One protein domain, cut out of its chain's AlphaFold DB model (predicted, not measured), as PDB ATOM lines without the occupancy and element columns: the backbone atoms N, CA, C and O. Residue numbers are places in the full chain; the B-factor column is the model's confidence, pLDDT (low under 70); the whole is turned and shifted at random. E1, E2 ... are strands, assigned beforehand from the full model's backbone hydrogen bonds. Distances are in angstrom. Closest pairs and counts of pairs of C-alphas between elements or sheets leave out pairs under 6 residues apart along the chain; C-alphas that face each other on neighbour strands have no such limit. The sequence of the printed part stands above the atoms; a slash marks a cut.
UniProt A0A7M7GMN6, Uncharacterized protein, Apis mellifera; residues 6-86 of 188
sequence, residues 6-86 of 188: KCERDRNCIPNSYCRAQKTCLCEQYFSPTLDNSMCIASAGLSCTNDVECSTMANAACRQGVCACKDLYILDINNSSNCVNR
ATOM      1  N   LYS A   6     174.443 -18.043 290.817       95.44
ATOM      2  CA  LYS A   6     175.818 -18.435 291.143       95.44
ATOM      3  C   LYS A   6     176.790 -18.024 290.044       95.44
ATOM      4  O   LYS A   6     176.522 -18.202 288.859       95.44
ATOM      5  N   CYS A   7     177.965 -17.576 290.457       95.44
ATOM      6  CA  CYS A   7     179.021 -17.139 289.558       95.44
ATOM      7  C   CYS A   7     180.403 -17.531 290.098       95.44
ATOM      8  O   CYS A   7     180.580 -17.780 291.293       95.44
ATOM      9  N   GLU A   8     181.393 -17.573 289.206       93.75
ATOM     10  CA  GLU A   8     182.798 -17.807 289.566       93.75
ATOM     11  C   GLU A   8     183.649 -16.547 289.403       93.75
ATOM     12  O   GLU A   8     184.591 -16.317 290.161       93.75
ATOM     13  N   ARG A   9     183.341 -15.745 288.381       92.25
ATOM     14  CA  ARG A   9     184.045 -14.517 288.012       92.25
ATOM     15  C   ARG A   9     183.045 -13.464 287.559       92.25
ATOM     16  O   ARG A   9     181.962 -13.804 287.093       92.25
ATOM     17  N   ASP A  10     183.450 -12.201 287.601       92.81
ATOM     18  CA  ASP A  10     182.590 -11.068 287.225       92.81
ATOM     19  C   ASP A  10     182.054 -11.196 285.791       92.81
ATOM     20  O   ASP A  10     180.883 -10.949 285.542       92.81
ATOM     21  N   ARG A  11     182.855 -11.743 284.861       92.25
ATOM     22  CA  ARG A  11     182.437 -12.007 283.468       92.25
ATOM     23  C   ARG A  11     181.254 -12.972 283.311       92.25
ATOM     24  O   ARG A  11     180.744 -13.119 282.206       92.25
ATOM     25  N   ASN A  12     180.906 -13.730 284.354       93.50
ATOM     26  CA  ASN A  12     179.726 -14.591 284.335       93.50
ATOM     27  C   ASN A  12     178.443 -13.783 284.530       93.50
ATOM     28  O   ASN A  12     177.390 -14.271 284.138       93.50
ATOM     29  N   CYS A  13     178.540 -12.600 285.134       95.62
ATOM     30  CA  CYS A  13     177.421 -11.758 285.507       95.62
ATOM     31  C   CYS A  13     176.992 -10.818 284.370       95.62
ATOM     32  O   CYS A  13     177.653 -10.700 283.338       95.62
ATOM     33  N   ILE A  14     175.825 -10.198 284.544       96.25
ATOM     34  CA  ILE A  14     175.260  -9.224 283.601       96.25
ATOM     35  C   ILE A  14     176.036  -7.888 283.660       96.25
ATOM     36  O   ILE A  14     176.824  -7.684 284.585       96.25
ATOM     37  N   PRO A  15     175.850  -6.954 282.711       96.19
ATOM     38  CA  PRO A  15     176.476  -5.633 282.800       96.19
ATOM     39  C   PRO A  15     176.171  -4.903 284.121       96.19
ATOM     40  O   PRO A  15     175.084  -5.065 284.679       96.19
ATOM     41  N   ASN A  16     177.123  -4.085 284.588       95.75
ATOM     42  CA  ASN A  16     177.062  -3.324 285.848       95.75
ATOM     43  C   ASN A  16     176.855  -4.212 287.088       95.75
ATOM     44  O   ASN A  16     176.128  -3.858 288.020       95.75
ATOM     45  N   SER A  17     177.451  -5.405 287.080       96.12
ATOM     46  CA  SER A  17     177.364  -6.358 288.181       96.12
ATOM     47  C   SER A  17     178.662  -7.147 288.341       96.12
ATOM     48  O   SER A  17     179.421  -7.334 287.391       96.12
ATOM     49  N   TYR A  18     178.913  -7.625 289.555       95.50
ATOM     50  CA  TYR A  18     180.129  -8.338 289.929       95.50
ATOM     51  C   TYR A  18     179.800  -9.589 290.753       95.50
ATOM     52  O   TYR A  18     178.700  -9.753 291.280       95.50
ATOM     53  N   CYS A  19     180.768 -10.497 290.850       93.94
ATOM     54  CA  CYS A  19     180.629 -11.812 291.478       93.94
ATOM     55  C   CYS A  19     181.317 -11.920 292.857       93.94
ATOM     56  O   CYS A  19     181.168 -12.897 293.600       93.94
ATOM     57  N   ARG A  20     182.166 -10.945 293.191       74.69
ATOM     58  CA  ARG A  20     183.178 -11.075 294.245       74.69
ATOM     59  C   ARG A  20     182.591 -11.359 295.639       74.69
ATOM     60  O   ARG A  20     181.632 -10.738 296.080       74.69
ATOM     61  N   ALA A  21     183.256 -12.273 296.355       77.75
ATOM     62  CA  ALA A  21     183.005 -12.729 297.731       77.75
ATOM     63  C   ALA A  21     181.681 -13.477 297.989       77.75
ATOM     64  O   ALA A  21     181.697 -14.451 298.739       77.75
ATOM     65  N   GLN A  22     180.570 -13.101 297.351       75.06
ATOM     66  CA  GLN A  22     179.257 -13.709 297.610       75.06
ATOM     67  C   GLN A  22     178.986 -14.982 296.791       75.06
ATOM     68  O   GLN A  22     178.066 -15.732 297.110       75.06
ATOM     69  N   LYS A  23     179.817 -15.269 295.770       91.81
ATOM     70  CA  LYS A  23     179.629 -16.372 294.799       91.81
ATOM     71  C   LYS A  23     178.292 -16.300 294.052       91.81
ATOM     72  O   LYS A  23     177.854 -17.291 293.465       91.81
ATOM     73  N   THR A  24     177.665 -15.133 294.071       95.44
ATOM     74  CA  THR A  24     176.437 -14.792 293.366       95.44
ATOM     75  C   THR A  24     176.598 -13.418 292.731       95.44
ATOM     76  O   THR A  24     177.340 -12.579 293.240       95.44
ATOM     77  N   CYS A  25     175.938 -13.202 291.596       96.38
ATOM     78  CA  CYS A  25     175.988 -11.918 290.905       96.38
ATOM     79  C   CYS A  25     175.210 -10.847 291.675       96.38
ATOM     80  O   CYS A  25     174.064 -11.082 292.061       96.38
ATOM     81  N   LEU A  26     175.809  -9.666 291.831       95.38
ATOM     82  CA  LEU A  26     175.224  -8.485 292.473       95.38
ATOM     83  C   LEU A  26     175.506  -7.236 291.653       95.38
ATOM     84  O   LEU A  26     176.585  -7.123 291.076       95.38
ATOM     85  N   CYS A  27     174.584  -6.280 291.656       96.31
ATOM     86  CA  CYS A  27     174.824  -4.994 291.014       96.31
ATOM     87  C   CYS A  27     176.007  -4.251 291.650       96.31
ATOM     88  O   CYS A  27     176.256  -4.348 292.855       96.31
ATOM     89  N   GLU A  28     176.744  -3.526 290.814       95.44
ATOM     90  CA  GLU A  28     177.816  -2.629 291.235       95.44
ATOM     91  C   GLU A  28     177.281  -1.463 292.080       95.44
ATOM     92  O   GLU A  28     176.075  -1.235 292.198       95.44
ATOM     93  N   GLN A  29     178.196  -0.713 292.697       94.56
ATOM     94  CA  GLN A  29     177.825   0.460 293.482       94.56
ATOM     95  C   GLN A  29     177.038   1.455 292.618       94.56
ATOM     96  O   GLN A  29     177.422   1.734 291.486       94.56
ATOM     97  N   TYR A  30     175.957   2.004 293.177       97.50
ATOM     98  CA  TYR A  30     175.032   2.912 292.484       97.50
ATOM     99  C   TYR A  30     174.255   2.276 291.324       97.50
ATOM    100  O   TYR A  30     173.732   2.989 290.468       97.50
ATOM    101  N   PHE A  31     174.120   0.951 291.334       97.06
ATOM    102  CA  PHE A  31     173.152   0.229 290.524       97.06
ATOM    103  C   PHE A  31     172.246  -0.635 291.404       97.06
ATOM    104  O   PHE A  31     172.685  -1.210 292.400       97.06
ATOM    105  N   SER A  32     170.984  -0.777 291.001       96.12
ATOM    106  CA  SER A  32     170.003  -1.652 291.653       96.12
ATOM    107  C   SER A  32     169.431  -2.663 290.660       96.12
ATOM    108  O   SER A  32     169.299  -2.349 289.474       96.12
ATOM    109  N   PRO A  33     169.084  -3.883 291.106       95.81
ATOM    110  CA  PRO A  33     168.488  -4.880 290.230       95.81
ATOM    111  C   PRO A  33     167.068  -4.480 289.819       95.81
ATOM    112  O   PRO A  33     166.307  -3.915 290.608       95.81
ATOM    113  N   THR A  34     166.678  -4.825 288.596       95.75
ATOM    114  CA  THR A  34     165.269  -4.804 288.182       95.75
ATOM    115  C   THR A  34     164.460  -5.868 288.921       95.75
ATOM    116  O   THR A  34     165.010  -6.845 289.428       95.75
ATOM    117  N   LEU A  35     163.131  -5.721 288.945       93.38
ATOM    118  CA  LEU A  35     162.227  -6.642 289.652       93.38
ATOM    119  C   LEU A  35     162.393  -8.113 289.226       93.38
ATOM    120  O   LEU A  35     162.217  -9.027 290.026       93.38
ATOM    121  N   ASP A  36     162.735  -8.348 287.961       96.19
ATOM    122  CA  ASP A  36     162.958  -9.673 287.383       96.19
ATOM    123  C   ASP A  36     164.428 -10.137 287.448       96.19
ATOM    124  O   ASP A  36     164.759 -11.187 286.878       96.19
ATOM    125  N   ASN A  37     165.296  -9.367 288.118       96.00
ATOM    126  CA  ASN A  37     166.735  -9.578 288.287       96.00
ATOM    127  C   ASN A  37     167.535  -9.674 286.974       96.00
ATOM    128  O   ASN A  37     168.635 -10.233 286.965       96.00
ATOM    129  N   SER A  38     166.994  -9.181 285.856       96.25
ATOM    130  CA  SER A  38     167.634  -9.302 284.539       96.25
ATOM    131  C   SER A  38     168.614  -8.175 284.214       96.25
ATOM    132  O   SER A  38     169.487  -8.372 283.368       96.25
ATOM    133  N   MET A  39     168.501  -7.021 284.878       96.25
ATOM    134  CA  MET A  39     169.334  -5.844 284.632       96.25
ATOM    135  C   MET A  39     169.741  -5.157 285.937       96.25
ATOM    136  O   MET A  39     169.019  -5.219 286.932       96.25
ATOM    137  N   CYS A  40     170.874  -4.458 285.899       96.94
ATOM    138  CA  CYS A  40     171.296  -3.502 286.916       96.94
ATOM    139  C   CYS A  40     171.121  -2.088 286.360       96.94
ATOM    140  O   CYS A  40     171.771  -1.717 285.380       96.94
ATOM    141  N   ILE A  41     170.216  -1.320 286.962       97.38
ATOM    142  CA  ILE A  41     169.824   0.023 286.523       97.38
ATOM    143  C   ILE A  41     170.408   1.091 287.441       97.38
ATOM    144  O   ILE A  41     170.616   0.842 288.627       97.38
ATOM    145  N   ALA A  42     170.665   2.274 286.886       97.94
ATOM    146  CA  ALA A  42     171.241   3.405 287.608       97.94
ATOM    147  C   ALA A  42     170.472   3.719 288.900       97.94
ATOM    148  O   ALA A  42     169.239   3.680 288.926       97.94
ATOM    149  N   SER A  43     171.203   4.050 289.956       98.06
ATOM    150  CA  SER A  43     170.686   4.501 291.245       98.06
ATOM    151  C   SER A  43     171.259   5.872 291.611       98.06
ATOM    152  O   SER A  43     172.220   6.352 291.003       98.06
ATOM    153  N   ALA A  44     170.672   6.508 292.625       97.94
ATOM    154  CA  ALA A  44     171.137   7.797 293.125       97.94
ATOM    155  C   ALA A  44     172.631   7.763 293.477       97.94
ATOM    156  O   ALA A  44     173.081   6.883 294.211       97.94
ATOM    157  N   GLY A  45     173.387   8.743 292.979       97.88
ATOM    158  CA  GLY A  45     174.832   8.861 293.188       97.88
ATOM    159  C   GLY A  45     175.704   8.288 292.066       97.88
ATOM    160  O   GLY A  45     176.909   8.529 292.084       97.88
ATOM    161  N   LEU A  46     175.130   7.592 291.075       98.44
ATOM    162  CA  LEU A  46     175.885   7.130 289.904       98.44
ATOM    163  C   LEU A  46     176.508   8.326 289.174       98.44
ATOM    164  O   LEU A  46     175.807   9.291 288.888       98.44
ATOM    165  N   SER A  47     177.804   8.273 288.866       98.38
ATOM    166  CA  SER A  47     178.474   9.347 288.125       98.38
ATOM    167  C   SER A  47     177.880   9.520 286.730       98.38
ATOM    168  O   SER A  47     177.601   8.537 286.048       98.38
ATOM    169  N   CYS A  48     177.720  10.770 286.305       98.25
ATOM    170  CA  CYS A  48     177.163  11.094 285.004       98.25
ATOM    171  C   CYS A  48     177.722  12.399 284.421       98.25
ATOM    172  O   CYS A  48     178.228  13.275 285.123       98.25
ATOM    173  N   THR A  49     177.583  12.535 283.110       98.25
ATOM    174  CA  THR A  49     177.894  13.712 282.298       98.25
ATOM    175  C   THR A  49     176.635  14.333 281.693       98.25
ATOM    176  O   THR A  49     176.621  15.525 281.387       98.25
ATOM    177  N   ASN A  50     175.576  13.539 281.516       97.81
ATOM    178  CA  ASN A  50     174.297  13.968 280.964       97.81
ATOM    179  C   ASN A  50     173.155  13.041 281.421       97.81
ATOM    180  O   ASN A  50     173.380  11.982 282.004       97.81
ATOM    181  N   ASP A  51     171.915  13.434 281.135       97.50
ATOM    182  CA  ASP A  51     170.714  12.740 281.617       97.50
ATOM    183  C   ASP A  51     170.529  11.318 281.057       97.50
ATOM    184  O   ASP A  51     169.783  10.530 281.642       97.50
ATOM    185  N   VAL A  52     171.194  10.954 279.953       97.25
ATOM    186  CA  VAL A  52     171.039   9.629 279.326       97.25
ATOM    187  C   VAL A  52     171.561   8.526 280.243       97.25
ATOM    188  O   VAL A  52     170.938   7.469 280.344       97.25
ATOM    189  N   GLU A  53     172.648   8.776 280.972       96.75
ATOM    190  CA  GLU A  53     173.236   7.808 281.912       96.75
ATOM    191  C   GLU A  53     172.321   7.537 283.116       96.75
ATOM    192  O   GLU A  53     172.331   6.443 283.676       96.75
ATOM    193  N   CYS A  54     171.458   8.495 283.463       97.94
ATOM    194  CA  CYS A  54     170.474   8.365 284.536       97.94
ATOM    195  C   CYS A  54     169.102   7.885 284.042       97.94
ATOM    196  O   CYS A  54     168.180   7.758 284.843       97.94
ATOM    197  N   SER A  55     168.937   7.622 282.741       96.38
ATOM    198  CA  SER A  55     167.624   7.379 282.122       96.38
ATOM    199  C   SER A  55     166.879   6.156 282.663       96.38
ATOM    200  O   SER A  55     165.651   6.116 282.620       96.38
ATOM    201  N   THR A  56     167.599   5.169 283.201       96.81
ATOM    202  CA  THR A  56     166.998   3.982 283.824       96.81
ATOM    203  C   THR A  56     166.541   4.223 285.265       96.81
ATOM    204  O   THR A  56     165.828   3.390 285.816       96.81
ATOM    205  N   MET A  57     166.963   5.330 285.885       97.44
ATOM    206  CA  MET A  57     166.504   5.765 287.203       97.44
ATOM    207  C   MET A  57     165.252   6.634 287.031       97.44
ATOM    208  O   MET A  57     165.285   7.695 286.402       97.44
ATOM    209  N   ALA A  58     164.125   6.195 287.587       97.50
ATOM    210  CA  ALA A  58     162.854   6.882 287.382       97.50
ATOM    211  C   ALA A  58     162.872   8.295 287.992       97.50
ATOM    212  O   ALA A  58     163.241   8.486 289.147       97.50
ATOM    213  N   ASN A  59     162.438   9.287 287.205       97.75
ATOM    214  CA  ASN A  59     162.378  10.709 287.576       97.75
ATOM    215  C   ASN A  59     163.720  11.326 288.026       97.75
ATOM    216  O   ASN A  59     163.737  12.305 288.778       97.75
ATOM    217  N   ALA A  60     164.840  10.801 287.524       98.12
ATOM    218  CA  ALA A  60     166.173  11.331 287.775       98.12
ATOM    219  C   ALA A  60     166.731  12.151 286.601       98.12
ATOM    220  O   ALA A  60     166.234  12.095 285.474       98.12
ATOM    221  N   ALA A  61     167.759  12.937 286.896       98.25
ATOM    222  CA  ALA A  61     168.563  13.697 285.950       98.25
ATOM    223  C   ALA A  61     170.019  13.728 286.430       98.25
ATOM    224  O   ALA A  61     170.305  13.466 287.603       98.25
ATOM    225  N   CYS A  62     170.935  14.084 285.538       98.31
ATOM    226  CA  CYS A  62     172.317  14.312 285.905       98.31
ATOM    227  C   CYS A  62     172.455  15.686 286.570       98.31
ATOM    228  O   CYS A  62     172.289  16.733 285.941       98.31
ATOM    229  N   ARG A  63     172.746  15.701 287.870       97.75
ATOM    230  CA  ARG A  63     172.906  16.920 288.668       97.75
ATOM    231  C   ARG A  63     174.258  16.878 289.358       97.75
ATOM    232  O   ARG A  63     174.568  15.928 290.062       97.75
ATOM    233  N   GLN A  64     175.067  17.919 289.162       96.88
ATOM    234  CA  GLN A  64     176.388  18.031 289.799       96.88
ATOM    235  C   GLN A  64     177.296  16.808 289.541       96.88
ATOM    236  O   GLN A  64     178.087  16.420 290.394       96.88
ATOM    237  N   GLY A  65     177.177  16.201 288.354       98.06
ATOM    238  CA  GLY A  65     177.980  15.046 287.954       98.06
ATOM    239  C   GLY A  65     177.509  13.701 288.512       98.06
ATOM    240  O   GLY A  65     178.221  12.712 288.351       98.06
ATOM    241  N   VAL A  66     176.338  13.639 289.160       98.50
ATOM    242  CA  VAL A  66     175.733  12.384 289.631       98.50
ATOM    243  C   VAL A  66     174.239  12.296 289.316       98.50
ATOM    244  O   VAL A  66     173.547  13.308 289.194       98.50
ATOM    245  N   CYS A  67     173.717  11.078 289.203       98.56
ATOM    246  CA  CYS A  67     172.289  10.841 289.073       98.56
ATOM    247  C   CYS A  67     171.579  11.216 290.373       98.56
ATOM    248  O   CYS A  67     171.865  10.666 291.439       98.56
ATOM    249  N   ALA A  68     170.642  12.154 290.274       98.19
ATOM    250  CA  ALA A  68     169.829  12.623 291.384       98.19
ATOM    251  C   ALA A  68     168.387  12.867 290.930       98.19
ATOM    252  O   ALA A  68     168.104  13.033 289.742       98.19
ATOM    253  N   CYS A  69     167.465  12.904 291.886       97.94
ATOM    254  CA  CYS A  69     166.062  13.182 291.605       97.94
ATOM    255  C   CYS A  69     165.867  14.589 291.025       97.94
ATOM    256  O   CYS A  69     166.543  15.541 291.420       97.94
ATOM    257  N   LYS A  70     164.919  14.721 290.093       97.12
ATOM    258  CA  LYS A  70     164.477  16.023 289.572       97.12
ATOM    259  C   LYS A  70     163.800  16.855 290.671       97.12
ATOM    260  O   LYS A  70     163.347  16.321 291.677       97.12
ATOM    261  N   ASP A  71     163.659  18.157 290.442       90.94
ATOM    262  CA  ASP A  71     163.282  19.151 291.465       90.94
ATOM    263  C   ASP A  71     161.912  18.916 292.136       90.94
ATOM    264  O   ASP A  71     161.697  19.353 293.261       90.94
ATOM    265  N   LEU A  72     160.985  18.200 291.493       92.25
ATOM    266  CA  LEU A  72     159.672  17.847 292.065       92.25
ATOM    267  C   LEU A  72     159.638  16.456 292.712       92.25
ATOM    268  O   LEU A  72     158.584  15.985 293.132       92.25
ATOM    269  N   TYR A  73     160.791  15.801 292.800       95.50
ATOM    270  CA  TYR A  73     160.918  14.439 293.285       95.50
ATOM    271  C   TYR A  73     161.943  14.342 294.414       95.50
ATOM    272  O   TYR A  73     162.849  15.170 294.557       95.50
ATOM    273  N   ILE A  74     161.783  13.299 295.213       94.81
ATOM    274  CA  ILE A  74     162.664  12.897 296.305       94.81
ATOM    275  C   ILE A  74     163.034  11.426 296.127       94.81
ATOM    276  O   ILE A  74     162.325  10.675 295.456       94.81
ATOM    277  N   LEU A  75     164.173  11.023 296.688       96.00
ATOM    278  CA  LEU A  75     164.668   9.655 296.561       96.00
ATOM    279  C   LEU A  75     163.759   8.688 297.317       96.00
ATOM    280  O   LEU A  75     163.517   8.889 298.505       96.00
ATOM    281  N   ASP A  76     163.321   7.628 296.643       95.94
ATOM    282  CA  ASP A  76     162.562   6.556 297.276       95.94
ATOM    283  C   ASP A  76     163.462   5.775 298.241       95.94
ATOM    284  O   ASP A  76     164.461   5.174 297.834       95.94
ATOM    285  N   ILE A  77     163.110   5.756 299.527       93.00
ATOM    286  CA  ILE A  77     163.916   5.068 300.549       93.00
ATOM    287  C   ILE A  77     163.959   3.553 300.353       93.00
ATOM    288  O   ILE A  77     164.882   2.900 300.837       93.00
ATOM    289  N   ASN A  78     162.970   2.998 299.651       92.94
ATOM    290  CA  ASN A  78     162.852   1.566 299.407       92.94
ATOM    291  C   ASN A  78     163.446   1.156 298.055       92.94
ATOM    292  O   ASN A  78     163.615  -0.034 297.796       92.94
ATOM    293  N   ASN A  79     163.755   2.121 297.183       94.75
ATOM    294  CA  ASN A  79     164.293   1.855 295.858       94.75
ATOM    295  C   ASN A  79     165.198   3.000 295.393       94.75
ATOM    296  O   ASN A  79     164.744   3.995 294.838       94.75
ATOM    297  N   SER A  80     166.510   2.815 295.529       95.44
ATOM    298  CA  SER A  80     167.491   3.839 295.151       95.44
ATOM    299  C   SER A  80     167.553   4.154 293.647       95.44
ATOM    300  O   SER A  80     168.210   5.118 293.259       95.44
ATOM    301  N   SER A  81     166.863   3.378 292.805       97.00
ATOM    302  CA  SER A  81     166.673   3.618 291.368       97.00
ATOM    303  C   SER A  81     165.336   4.293 291.035       97.00
ATOM    304  O   SER A  81     164.950   4.377 289.867       97.00
ATOM    305  N   ASN A  82     164.619   4.788 292.044       97.12
ATOM    306  CA  ASN A  82     163.337   5.455 291.892       97.12
ATOM    307  C   ASN A  82     163.314   6.785 292.650       97.12
ATOM    308  O   ASN A  82     163.833   6.903 293.760       97.12
ATOM    309  N   CYS A  83     162.662   7.778 292.061       97.31
ATOM    310  CA  CYS A  83     162.325   9.018 292.734       97.31
ATOM    311  C   CYS A  83     160.804   9.187 292.747       97.31
ATOM    312  O   CYS A  83     160.145   9.135 291.702       97.31
ATOM    313  N   VAL A  84     160.252   9.403 293.938       95.81
ATOM    314  CA  VAL A  84     158.818   9.604 294.179       95.81
ATOM    315  C   VAL A  84     158.499  11.090 294.275       95.81
ATOM    316  O   VAL A  84     159.394  11.914 294.460       95.81
ATOM    317  N   ASN A  85     157.230  11.453 294.094       94.44
ATOM    318  CA  ASN A  85     156.814  12.851 294.177       94.44
ATOM    319  C   ASN A  85     157.152  13.423 295.555       94.44
ATOM    320  O   ASN A  85     156.870  12.799 296.577       94.44
ATOM    321  N   ARG A  86     157.725  14.626 295.564       93.50
ATOM    322  CA  ARG A  86     157.851  15.429 296.778       93.50
ATOM    323  C   ARG A  86     156.441  15.799 297.273       93.50
ATOM    324  O   ARG A  86     155.597  16.108 296.428       93.50
TER     325      ARG A  86
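Overview. This is residues 6 to 86 of the 188 residues of an uncharacterized protein of Apis mellifera (UniProt A0A7M7GMN6). What is the shape? There is little regular structure: loops join three small antiparallel hairpins, E3-E4 and E5-E6 at one end, E1-E2 midway, and residues 6 to 30 reach the other end. What builds it? The printed part has 81 residues, 20 in strands E1 to E6, and no named helix: all strand. It is compact, radius of gyration of the C-alphas 13.4 A, spanning 42 by 25 by 18 A.

Arrangement. What pairs? Hairpin E3, residues 60 to 63, and E4, residues 66 to 69, has N 61 and O 68 within hydrogen-bond range, 2.9 A. What nears E4? The closest C-alphas of E4 and E6, residues 83 to 85, are Cys 69 and Cys 83, 5.7 A apart.

Along the chain. Where is E1? E1, residues 31 to 33, begins at C-alpha (173.152, 0.229, 290.524); E2 is residues 40 to 42. Where does E6 end? After E5, residues 73 to 75, E6 ends at C-alpha (156.814, 12.851, 294.177).

Size, cuts and confidence. Any cut? The printed part has no cut; link E2 to E3 is long. Low confidence? No printed residue is under 70.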